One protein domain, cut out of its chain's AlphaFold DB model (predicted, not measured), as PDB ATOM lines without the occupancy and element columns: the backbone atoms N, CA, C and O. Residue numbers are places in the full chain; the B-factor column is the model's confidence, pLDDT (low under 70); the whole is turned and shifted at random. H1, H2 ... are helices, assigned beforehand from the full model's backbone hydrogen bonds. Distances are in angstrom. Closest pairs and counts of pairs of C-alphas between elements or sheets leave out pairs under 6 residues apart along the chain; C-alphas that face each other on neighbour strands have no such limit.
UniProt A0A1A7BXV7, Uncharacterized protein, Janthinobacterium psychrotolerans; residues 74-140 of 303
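Overview. This is residues 74 to 140 of the 303 residues of an uncharacterized protein of Janthinobacterium psychrotolerans (UniProt A0A1A7BXV7). A long helix, H1, sticks out as an arm with residues 74 to 87, and at its other end three shorter helices gather into a small head. H2 folds back from the end of H1, H3 folds back beside H2, and H4 crosses H1 near its last residues. The printed part has 67 residues, with four named helices in the order H1, H2, H3, H4 and no named strand; its class is all helix. It is only just loose, close to compact, with a radius of gyration of the C-alphas of 13.2 A, and spans 43 by 29 by 16 A, the arm making the length.

Along the chain. H1 holds residues 74 to 99, 37.3 A from C-alpha 74 at (88.062, 40.281, 96.626) to C-alpha 99 at (51.689, 48.424, 96.193). H2 holds residues 102 to 114 and measures 18.4 A. H3, residues 119 to 128, measures 14.8 A. H4, residues 130 to 135, measures 8.7 A and ends with C-alpha 135 at (58.922, 55.374, 101.094).

Arrangement. H1 touches H2 with residues 94 to 99 alone, the closest C-alphas being those of Met 98 and Arg 105, 4.5 A apart. The two form a helical hairpin, opposite ways at a steep tilt of 42 degrees. H2 and H3 form another, opposite ways at a shallow tilt of 32 degrees, only just short of steep; their closest C-alphas, of Arg 113 and Pro 120, are 4.2 A apart. H4 touches H1, about perpendicular at 76 degrees, with the C-alphas of Ser 95 and Leu 133 closest at 6.1 A. H1 and H3 are near each other, H3 and H4 meet only through their link, and H2 and H4 are apart. In H1, H2, H3 and H4 every O i to N i+4 pair is within hydrogen-bond range.

Size, cuts and confidence. The two C-alphas farthest apart are those of Met 74 and Val 103, at 43.3 A. Without residues 74 to 87, which stand free, the body spans 29 by 21 by 18 A. The printed part has no cut, and its three links between helices are tight. The mean pLDDT of the printed part is 82.9, and residues 74 to 82 are under 70.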
ATOM      1  N   MET A  74      88.804  39.877  97.829       48.38
ATOM      2  CA  MET A  74      88.062  40.281  96.626       48.38
ATOM      3  C   MET A  74      86.805  39.433  96.456       48.38
ATOM      4  O   MET A  74      85.720  39.961  96.253       48.38
ATOM      5  N   VAL A  75      86.930  38.115  96.643       52.53
ATOM      6  CA  VAL A  75      85.788  37.198  96.537       52.53
ATOM      7  C   VAL A  75      84.726  37.511  97.600       52.53
ATOM      8  O   VAL A  75      83.534  37.456  97.309       52.53
ATOM      9  N   ALA A  76      85.134  37.870  98.820       53.81
ATOM     10  CA  ALA A  76      84.214  38.266  99.887       53.81
ATOM     11  C   ALA A  76      83.522  39.614  99.608       53.81
ATOM     12  O   ALA A  76      82.319  39.738  99.846       53.81
ATOM     13  N   ALA A  77      84.254  40.601  99.082       52.59
ATOM     14  CA  ALA A  77      83.712  41.906  98.709       52.59
ATOM     15  C   ALA A  77      82.716  41.795  97.542       52.59
ATOM     16  O   ALA A  77      81.591  42.288  97.647       52.59
ATOM     17  N   ASP A  78      83.080  41.062  96.486       52.62
ATOM     18  CA  ASP A  78      82.208  40.785  95.342       52.62
ATOM     19  C   ASP A  78      80.963  40.009  95.768       52.62
ATOM     20  O   ASP A  78      79.849  40.303  95.329       52.62
ATOM     21  N   PHE A  79      81.121  39.055  96.690       62.44
ATOM     22  CA  PHE A  79      79.998  38.316  97.246       62.44
ATOM     23  C   PHE A  79      79.056  39.227  98.043       62.44
ATOM     24  O   PHE A  79      77.845  39.199  97.821       62.44
ATOM     25  N   ALA A  80      79.583  40.060  98.947       65.69
ATOM     26  CA  ALA A  80      78.781  40.999  99.731       65.69
ATOM     27  C   ALA A  80      78.042  41.998  98.828       65.69
ATOM     28  O   ALA A  80      76.860  42.282  99.049       65.69
ATOM     29  N   HIS A  81      78.708  42.475  97.774       67.31
ATOM     30  CA  HIS A  81      78.123  43.367  96.783       67.31
ATOM     31  C   HIS A  81      77.005  42.680  95.986       67.31
ATOM     32  O   HIS A  81      75.884  43.190  95.921       67.31
ATOM     33  N   ALA A  82      77.257  41.483  95.450       56.47
ATOM     34  CA  ALA A  82      76.257  40.696  94.733       56.47
ATOM     35  C   ALA A  82      75.052  40.356  95.623       56.47
ATOM     36  O   ALA A  82      73.904  40.397  95.173       56.47
ATOM     37  N   HIS A  83      75.288  40.083  96.907       73.31
ATOM     38  CA  HIS A  83      74.231  39.797  97.865       73.31
ATOM     39  C   HIS A  83      73.376  41.032  98.162       73.31
ATOM     40  O   HIS A  83      72.147  40.951  98.153       73.31
ATOM     41  N   LEU A  84      74.001  42.196  98.353       77.50
ATOM     42  CA  LEU A  84      73.291  43.463  98.512       77.50
ATOM     43  C   LEU A  84      72.403  43.761  97.296       77.50
ATOM     44  O   LEU A  84      71.244  44.152  97.465       77.50
ATOM     45  N   LEU A  85      72.916  43.539  96.083       70.25
ATOM     46  CA  LEU A  85      72.152  43.711  94.847       70.25
ATOM     47  C   LEU A  85      70.968  42.741  94.776       70.25
ATOM     48  O   LEU A  85      69.849  43.172  94.493       70.25
ATOM     49  N   ALA A  86      71.182  41.464  95.098       73.56
ATOM     50  CA  ALA A  86      70.132  40.450  95.096       73.56
ATOM     51  C   ALA A  86      69.020  40.765  96.110       73.56
ATOM     52  O   ALA A  86      67.835  40.707  95.778       73.56
ATOM     53  N   VAL A  87      69.386  41.167  97.330       80.19
ATOM     54  CA  VAL A  87      68.429  41.555  98.377       80.19
ATOM     55  C   VAL A  87      67.678  42.819  97.978       80.19
ATOM     56  O   VAL A  87      66.459  42.884  98.127       80.19
ATOM     57  N   THR A  88      68.370  43.808  97.414       79.81
ATOM     58  CA  THR A  88      67.735  45.041  96.937       79.81
ATOM     59  C   THR A  88      66.751  44.750  95.806       79.81
ATOM     60  O   THR A  88      65.641  45.280  95.815       79.81
ATOM     61  N   ALA A  89      67.110  43.881  94.858       74.81
ATOM     62  CA  ALA A  89      66.218  43.451  93.787       74.81
ATOM     63  C   ALA A  89      64.984  42.725  94.342       74.81
ATOM     64  O   ALA A  89      63.859  43.089  94.003       74.81
ATOM     65  N   LEU A  90      65.175  41.779  95.268       85.06
ATOM     66  CA  LEU A  90      64.079  41.070  95.926       85.06
ATOM     67  C   LEU A  90      63.134  42.037  96.654       85.06
ATOM     68  O   LEU A  90      61.920  41.977  96.466       85.06
ATOM     69  N   LEU A  91      63.679  42.952  97.461       86.56
ATOM     70  CA  LEU A  91      62.893  43.937  98.204       86.56
ATOM     71  C   LEU A  91      62.169  44.915  97.274       86.56
ATOM     72  O   LEU A  91      61.035  45.288  97.567       86.56
ATOM     73  N   ARG A  92      62.769  45.289  96.137       85.81
ATOM     74  CA  ARG A  92      62.094  46.076  95.094       85.81
ATOM     75  C   ARG A  92      60.904  45.320  94.519       85.81
ATOM     76  O   ARG A  92      59.811  45.877  94.473       85.81
ATOM     77  N   THR A  93      61.077  44.055  94.139       84.94
ATOM     78  CA  THR A  93      59.987  43.231  93.593       84.94
ATOM     79  C   THR A  93      58.865  43.030  94.611       84.94
ATOM     80  O   THR A  93      57.690  43.150  94.262       84.94
ATOM     81  N   LEU A  94      59.204  42.785  95.881       87.94
ATOM     82  CA  LEU A  94      58.226  42.652  96.962       87.94
ATOM     83  C   LEU A  94      57.497  43.974  97.235       87.94
ATOM     84  O   LEU A  94      56.272  43.981  97.293       87.94
ATOM     85  N   SER A  95      58.221  45.095  97.344       88.75
ATOM     86  CA  SER A  95      57.639  46.432  97.545       88.75
ATOM     87  C   SER A  95      56.706  46.809  96.394       88.75
ATOM     88  O   SER A  95      55.578  47.231  96.636       88.75
ATOM     89  N   ALA A  96      57.113  46.576  95.144       86.56
ATOM     90  CA  ALA A  96      56.258  46.785  93.979       86.56
ATOM     91  C   ALA A  96      54.999  45.905  94.041       86.56
ATOM     92  O   ALA A  96      53.887  46.402  93.888       86.56
ATOM     93  N   GLY A  97      55.151  44.613  94.344       86.75
ATOM     94  CA  GLY A  97      54.029  43.687  94.481       86.75
ATOM     95  C   GLY A  97      53.034  44.074  95.582       86.75
ATOM     96  O   GLY A  97      51.831  43.930  95.377       86.75
ATOM     97  N   MET A  98      53.514  44.601  96.713       88.00
ATOM     98  CA  MET A  98      52.668  45.054  97.826       88.00
ATOM     99  C   MET A  98      51.883  46.333  97.503       88.00
ATOM    100  O   MET A  98      50.777  46.501  98.006       88.00
ATOM    101  N   ARG A  99      52.396  47.200  96.620       87.06
ATOM    102  CA  ARG A  99      51.689  48.424  96.193       87.06
ATOM    103  C   ARG A  99      50.480  48.150  95.294       87.06
ATOM    104  O   ARG A  99      49.590  48.988  95.206       87.06
ATOM    105  N   HIS A 100      50.423  46.997  94.629       85.06
ATOM    106  CA  HIS A 100      49.377  46.669  93.653       85.06
ATOM    107  C   HIS A 100      48.146  45.983  94.279       85.06
ATOM    108  O   HIS A 100      47.726  44.914  93.834       85.06
ATOM    109  N   GLY A 101      47.549  46.618  95.292       86.56
ATOM    110  CA  GLY A 101      46.260  46.221  95.871       86.56
ATOM    111  C   GLY A 101      46.325  45.173  96.994       86.56
ATOM    112  O   GLY A 101      47.288  44.418  97.146       86.56
ATOM    113  N   SER A 102      45.255  45.118  97.795       89.00
ATOM    114  CA  SER A 102      45.160  44.301  99.017       89.00
ATOM    115  C   SER A 102      45.275  42.792  98.762       89.00
ATOM    116  O   SER A 102      45.911  42.082  99.540       89.00
ATOM    117  N   VAL A 103      44.727  42.300  97.647       88.56
ATOM    118  CA  VAL A 103      44.747  40.873  97.279       88.56
ATOM    119  C   VAL A 103      46.176  40.381  97.022       88.56
ATOM    120  O   VAL A 103      46.603  39.368  97.579       88.56
ATOM    121  N   ARG A 104      46.958  41.120  96.222       89.38
ATOM    122  CA  ARG A 104      48.340  40.744  95.879       89.38
ATOM    123  C   ARG A 104      49.260  40.815  97.094       89.38
ATOM    124  O   ARG A 104      50.095  39.932  97.290       89.38
ATOM    125  N   ARG A 105      49.049  41.812  97.955       93.06
ATOM    126  CA  ARG A 105      49.719  41.940  99.253       93.06
ATOM    127  C   ARG A 105      49.496  40.710 100.136       93.06
ATOM    128  O   ARG A 105      50.466  40.121 100.612       93.06
ATOM    129  N   LEU A 106      48.245  40.280 100.320       93.38
ATOM    130  CA  LEU A 106      47.926  39.091 101.119       93.38
ATOM    131  C   LEU A 106      48.562  37.822 100.536       93.38
ATOM    132  O   LEU A 106      49.095  37.009 101.291       93.38
ATOM    133  N   ALA A 107      48.580  37.681  99.207       91.81
ATOM    134  CA  ALA A 107      49.235  36.558  98.540       91.81
ATOM    135  C   ALA A 107      50.752  36.525  98.801       91.81
ATOM    136  O   ALA A 107      51.294  35.464  99.115       91.81
ATOM    137  N   ILE A 108      51.432  37.678  98.743       92.94
ATOM    138  CA  ILE A 108      52.868  37.797  99.043       92.94
ATOM    139  C   ILE A 108      53.151  37.449 100.507       92.94
ATOM    140  O   ILE A 108      54.057  36.665 100.787       92.94
ATOM    141  N   LEU A 109      52.358  37.973 101.446       94.88
ATOM    142  CA  LEU A 109      52.521  37.685 102.874       94.88
ATOM    143  C   LEU A 109      52.254  36.207 103.192       94.88
ATOM    144  O   LEU A 109      53.000  35.596 103.961       94.88
ATOM    145  N   ALA A 110      51.238  35.605 102.573       93.19
ATOM    146  CA  ALA A 110      50.948  34.182 102.712       93.19
ATOM    147  C   ALA A 110      52.060  33.307 102.110       93.19
ATOM    148  O   ALA A 110      52.443  32.299 102.705       93.19
ATOM    149  N   ALA A 111      52.612  33.693 100.955       90.94
ATOM    150  CA  ALA A 111      53.745  33.008 100.338       90.94
ATOM    151  C   ALA A 111      55.008  33.101 101.207       90.94
ATOM    152  O   ALA A 111      55.650  32.083 101.451       90.94
ATOM    153  N   ALA A 112      55.322  34.286 101.738       91.19
ATOM    154  CA  ALA A 112      56.434  34.487 102.663       91.19
ATOM    155  C   ALA A 112      56.281  33.633 103.932       91.19
ATOM    156  O   ALA A 112      57.230  32.967 104.337       91.19
ATOM    157  N   ARG A 113      55.070  33.579 104.506       94.94
ATOM    158  CA  ARG A 113      54.767  32.795 105.713       94.94
ATOM    159  C   ARG A 113      54.937  31.289 105.504       94.94
ATOM    160  O   ARG A 113      55.417  30.612 106.405       94.94
ATOM    161  N   ARG A 114      54.541  30.775 104.333       92.19
ATOM    162  CA  ARG A 114      54.659  29.349 103.965       92.19
ATOM    163  C   ARG A 114      56.054  28.954 103.479       92.19
ATOM    164  O   ARG A 114      56.339  27.767 103.363       92.19
ATOM    165  N   ASN A 115      56.914  29.919 103.157       90.88
ATOM    166  CA  ASN A 115      58.260  29.629 102.687       90.88
ATOM    167  C   ASN A 115      59.137  29.152 103.865       90.88
ATOM    168  O   ASN A 115      59.277  29.897 104.833       90.88
ATOM    169  N   PRO A 116      59.783  27.973 103.785       81.00
ATOM    170  CA  PRO A 116      60.551  27.406 104.897       81.00
ATOM    171  C   PRO A 116      61.809  28.207 105.258       81.00
ATOM    172  O   PRO A 116      62.325  28.063 106.359       81.00
ATOM    173  N   ARG A 117      62.319  29.046 104.345       78.69
ATOM    174  CA  ARG A 117      63.504  29.886 104.579       78.69
ATOM    175  C   ARG A 117      63.160  31.266 105.132       78.69
ATOM    176  O   ARG A 117      63.938  31.812 105.902       78.69
ATOM    177  N   LEU A 118      62.032  31.844 104.716       87.56
ATOM    178  CA  LEU A 118      61.597  33.171 105.172       87.56
ATOM    179  C   LEU A 118      60.754  33.068 106.450       87.56
ATOM    180  O   LEU A 118      60.984  33.782 107.425       87.56
ATOM    181  N   GLY A 119      59.787  32.155 106.443       88.38
ATOM    182  CA  GLY A 119      58.937  31.851 107.579       88.38
ATOM    183  C   GLY A 119      57.976  32.976 107.993       88.38
ATOM    184  O   GLY A 119      57.904  34.054 107.388       88.38
ATOM    185  N   PRO A 120      57.207  32.736 109.069       89.38
ATOM    186  CA  PRO A 120      56.229  33.690 109.589       89.38
ATOM    187  C   PRO A 120      56.869  34.984 110.110       89.38
ATOM    188  O   PRO A 120      56.254  36.043 109.993       89.38
ATOM    189  N   GLY A 121      58.098  34.915 110.635       86.12
ATOM    190  CA  GLY A 121      58.829  36.077 111.145       86.12
ATOM    191  C   GLY A 121      59.109  37.112 110.058       86.12
ATOM    192  O   GLY A 121      58.790  38.288 110.239       86.12
ATOM    193  N   PHE A 122      59.607  36.675 108.895       88.06
ATOM    194  CA  PHE A 122      59.828  37.566 107.756       88.06
ATOM    195  C   PHE A 122      58.517  38.146 107.223       88.06
ATOM    196  O   PHE A 122      58.455  39.336 106.939       88.06
ATOM    197  N   ALA A 123      57.446  37.350 107.139       91.00
ATOM    198  CA  ALA A 123      56.138  37.851 106.712       91.00
ATOM    199  C   ALA A 123      55.589  38.926 107.670       91.00
ATOM    200  O   ALA A 123      55.093  39.961 107.229       91.00
ATOM    201  N   ALA A 124      55.708  38.710 108.983       89.88
ATOM    202  CA  ALA A 124      55.300  39.685 109.989       89.88
ATOM    203  C   ALA A 124      56.159  40.958 109.925       89.88
ATOM    204  O   ALA A 124      55.634  42.067 110.012       89.88
ATOM    205  N   TRP A 125      57.470  40.805 109.722       90.62
ATOM    206  CA  TRP A 125      58.379  41.924 109.496       90.62
ATOM    207  C   TRP A 125      57.997  42.713 108.235       90.62
ATOM    208  O   TRP A 125      57.852  43.931 108.313       90.62
ATOM    209  N   LEU A 126      57.747  42.032 107.111       92.50
ATOM    210  CA  LEU A 126      57.358  42.652 105.843       92.50
ATOM    211  C   LEU A 126      56.065  43.462 106.004       92.50
ATOM    212  O   LEU A 126      55.995  44.603 105.562       92.50
ATOM    213  N   SER A 127      55.078  42.901 106.713       92.50
ATOM    214  CA  SER A 127      53.810  43.576 107.001       92.50
ATOM    215  C   SER A 127      53.971  44.820 107.879       92.50
ATOM    216  O   SER A 127      53.253  45.791 107.667       92.50
ATOM    217  N   ARG A 128      54.873  44.808 108.873       94.19
ATOM    218  CA  ARG A 128      55.123  45.972 109.747       94.19
ATOM    219  C   ARG A 128      55.928  47.073 109.060       94.19
ATOM    220  O   ARG A 128      55.782  48.237 109.410       94.19
ATOM    221  N   ASN A 129      56.778  46.706 108.105       91.62
ATOM    222  CA  ASN A 129      57.707  47.625 107.443       91.62
ATOM    223  C   ASN A 129      57.225  48.076 106.062       91.62
ATOM    224  O   ASN A 129      57.981  48.693 105.319       91.62
ATOM    225  N   GLU A 130      55.983  47.782 105.692       92.81
ATOM    226  CA  GLU A 130      55.452  48.070 104.362       92.81
ATOM    227  C   GLU A 130      55.525  49.558 103.995       92.81
ATOM    228  O   GLU A 130      56.024  49.900 102.924       92.81
ATOM    229  N   SER A 131      55.092  50.448 104.892       89.31
ATOM    230  CA  SER A 131      55.142  51.898 104.669       89.31
ATOM    231  C   SER A 131      56.581  52.397 104.507       89.31
ATOM    232  O   SER A 131      56.864  53.170 103.592       89.31
ATOM    233  N   ALA A 132      57.507  51.890 105.326       87.25
ATOM    234  CA  ALA A 132      58.933  52.193 105.228       87.25
ATOM    235  C   ALA A 132      59.545  51.681 103.909       87.25
ATOM    236  O   ALA A 132      60.288  52.398 103.244       87.25
ATOM    237  N   LEU A 133      59.189  50.467 103.473       89.06
ATOM    238  CA  LEU A 133      59.612  49.896 102.188       89.06
ATOM    239  C   LEU A 133      59.010  50.644 100.988       89.06
ATOM    240  O   LEU A 133      59.601  50.657  99.902       89.06
ATOM    241  N   ALA A 134      57.837  51.257 101.155       87.75
ATOM    242  CA  ALA A 134      57.192  52.063 100.127       87.75
ATOM    243  C   ALA A 134      57.842  53.454  99.977       87.75
ATOM    244  O   ALA A 134      57.992  53.958  98.855       87.75
ATOM    245  N   SER A 135      58.267  54.061 101.085       88.44
ATOM    246  CA  SER A 135      58.922  55.374 101.094       88.44
ATOM    247  C   SER A 135      60.429  55.317 100.815       88.44
ATOM    248  O   SER A 135      61.010  56.337 100.448       88.44
ATOM    249  N   HIS A 136      61.064  54.141 100.914       84.94
ATOM    250  CA  HIS A 136      62.517  54.015 100.801       84.94
ATOM    251  C   HIS A 136      63.068  54.448  99.419       84.94
ATOM    252  O   HIS A 136      62.725  53.826  98.403       84.94
ATOM    253  N   PRO A 137      63.986  55.439  99.340       83.75
ATOM    254  CA  PRO A 137      64.483  55.986  98.073       83.75
ATOM    255  C   PRO A 137      65.150  54.952  97.162       83.75
ATOM    256  O   PRO A 137      64.920  54.957  95.959       83.75
ATOM    257  N   SER A 138      65.929  54.022  97.724       78.06
ATOM    258  CA  SER A 138      66.611  52.991  96.928       78.06
ATOM    259  C   SER A 138      65.676  51.896  96.402       78.06
ATOM    260  O   SER A 138      66.052  51.178  95.476       78.06
ATOM    261  N   LEU A 139      64.470  51.748  96.964       83.94
ATOM    262  CA  LEU A 139      63.482  50.761  96.517       83.94
ATOM    263  C   LEU A 139      62.467  51.348  95.537       83.94
ATOM    264  O   LEU A 139      61.756  50.598  94.872       83.94
ATOM    265  N   ARG A 140      62.412  52.678  95.416       82.62
ATOM    266  CA  ARG A 140      61.682  53.335  94.338       82.62
ATOM    267  C   ARG A 140      62.376  52.982  93.028       82.62
ATOM    268  O   ARG A 140      63.546  53.300  92.837       82.62
TER     269      ARG A 140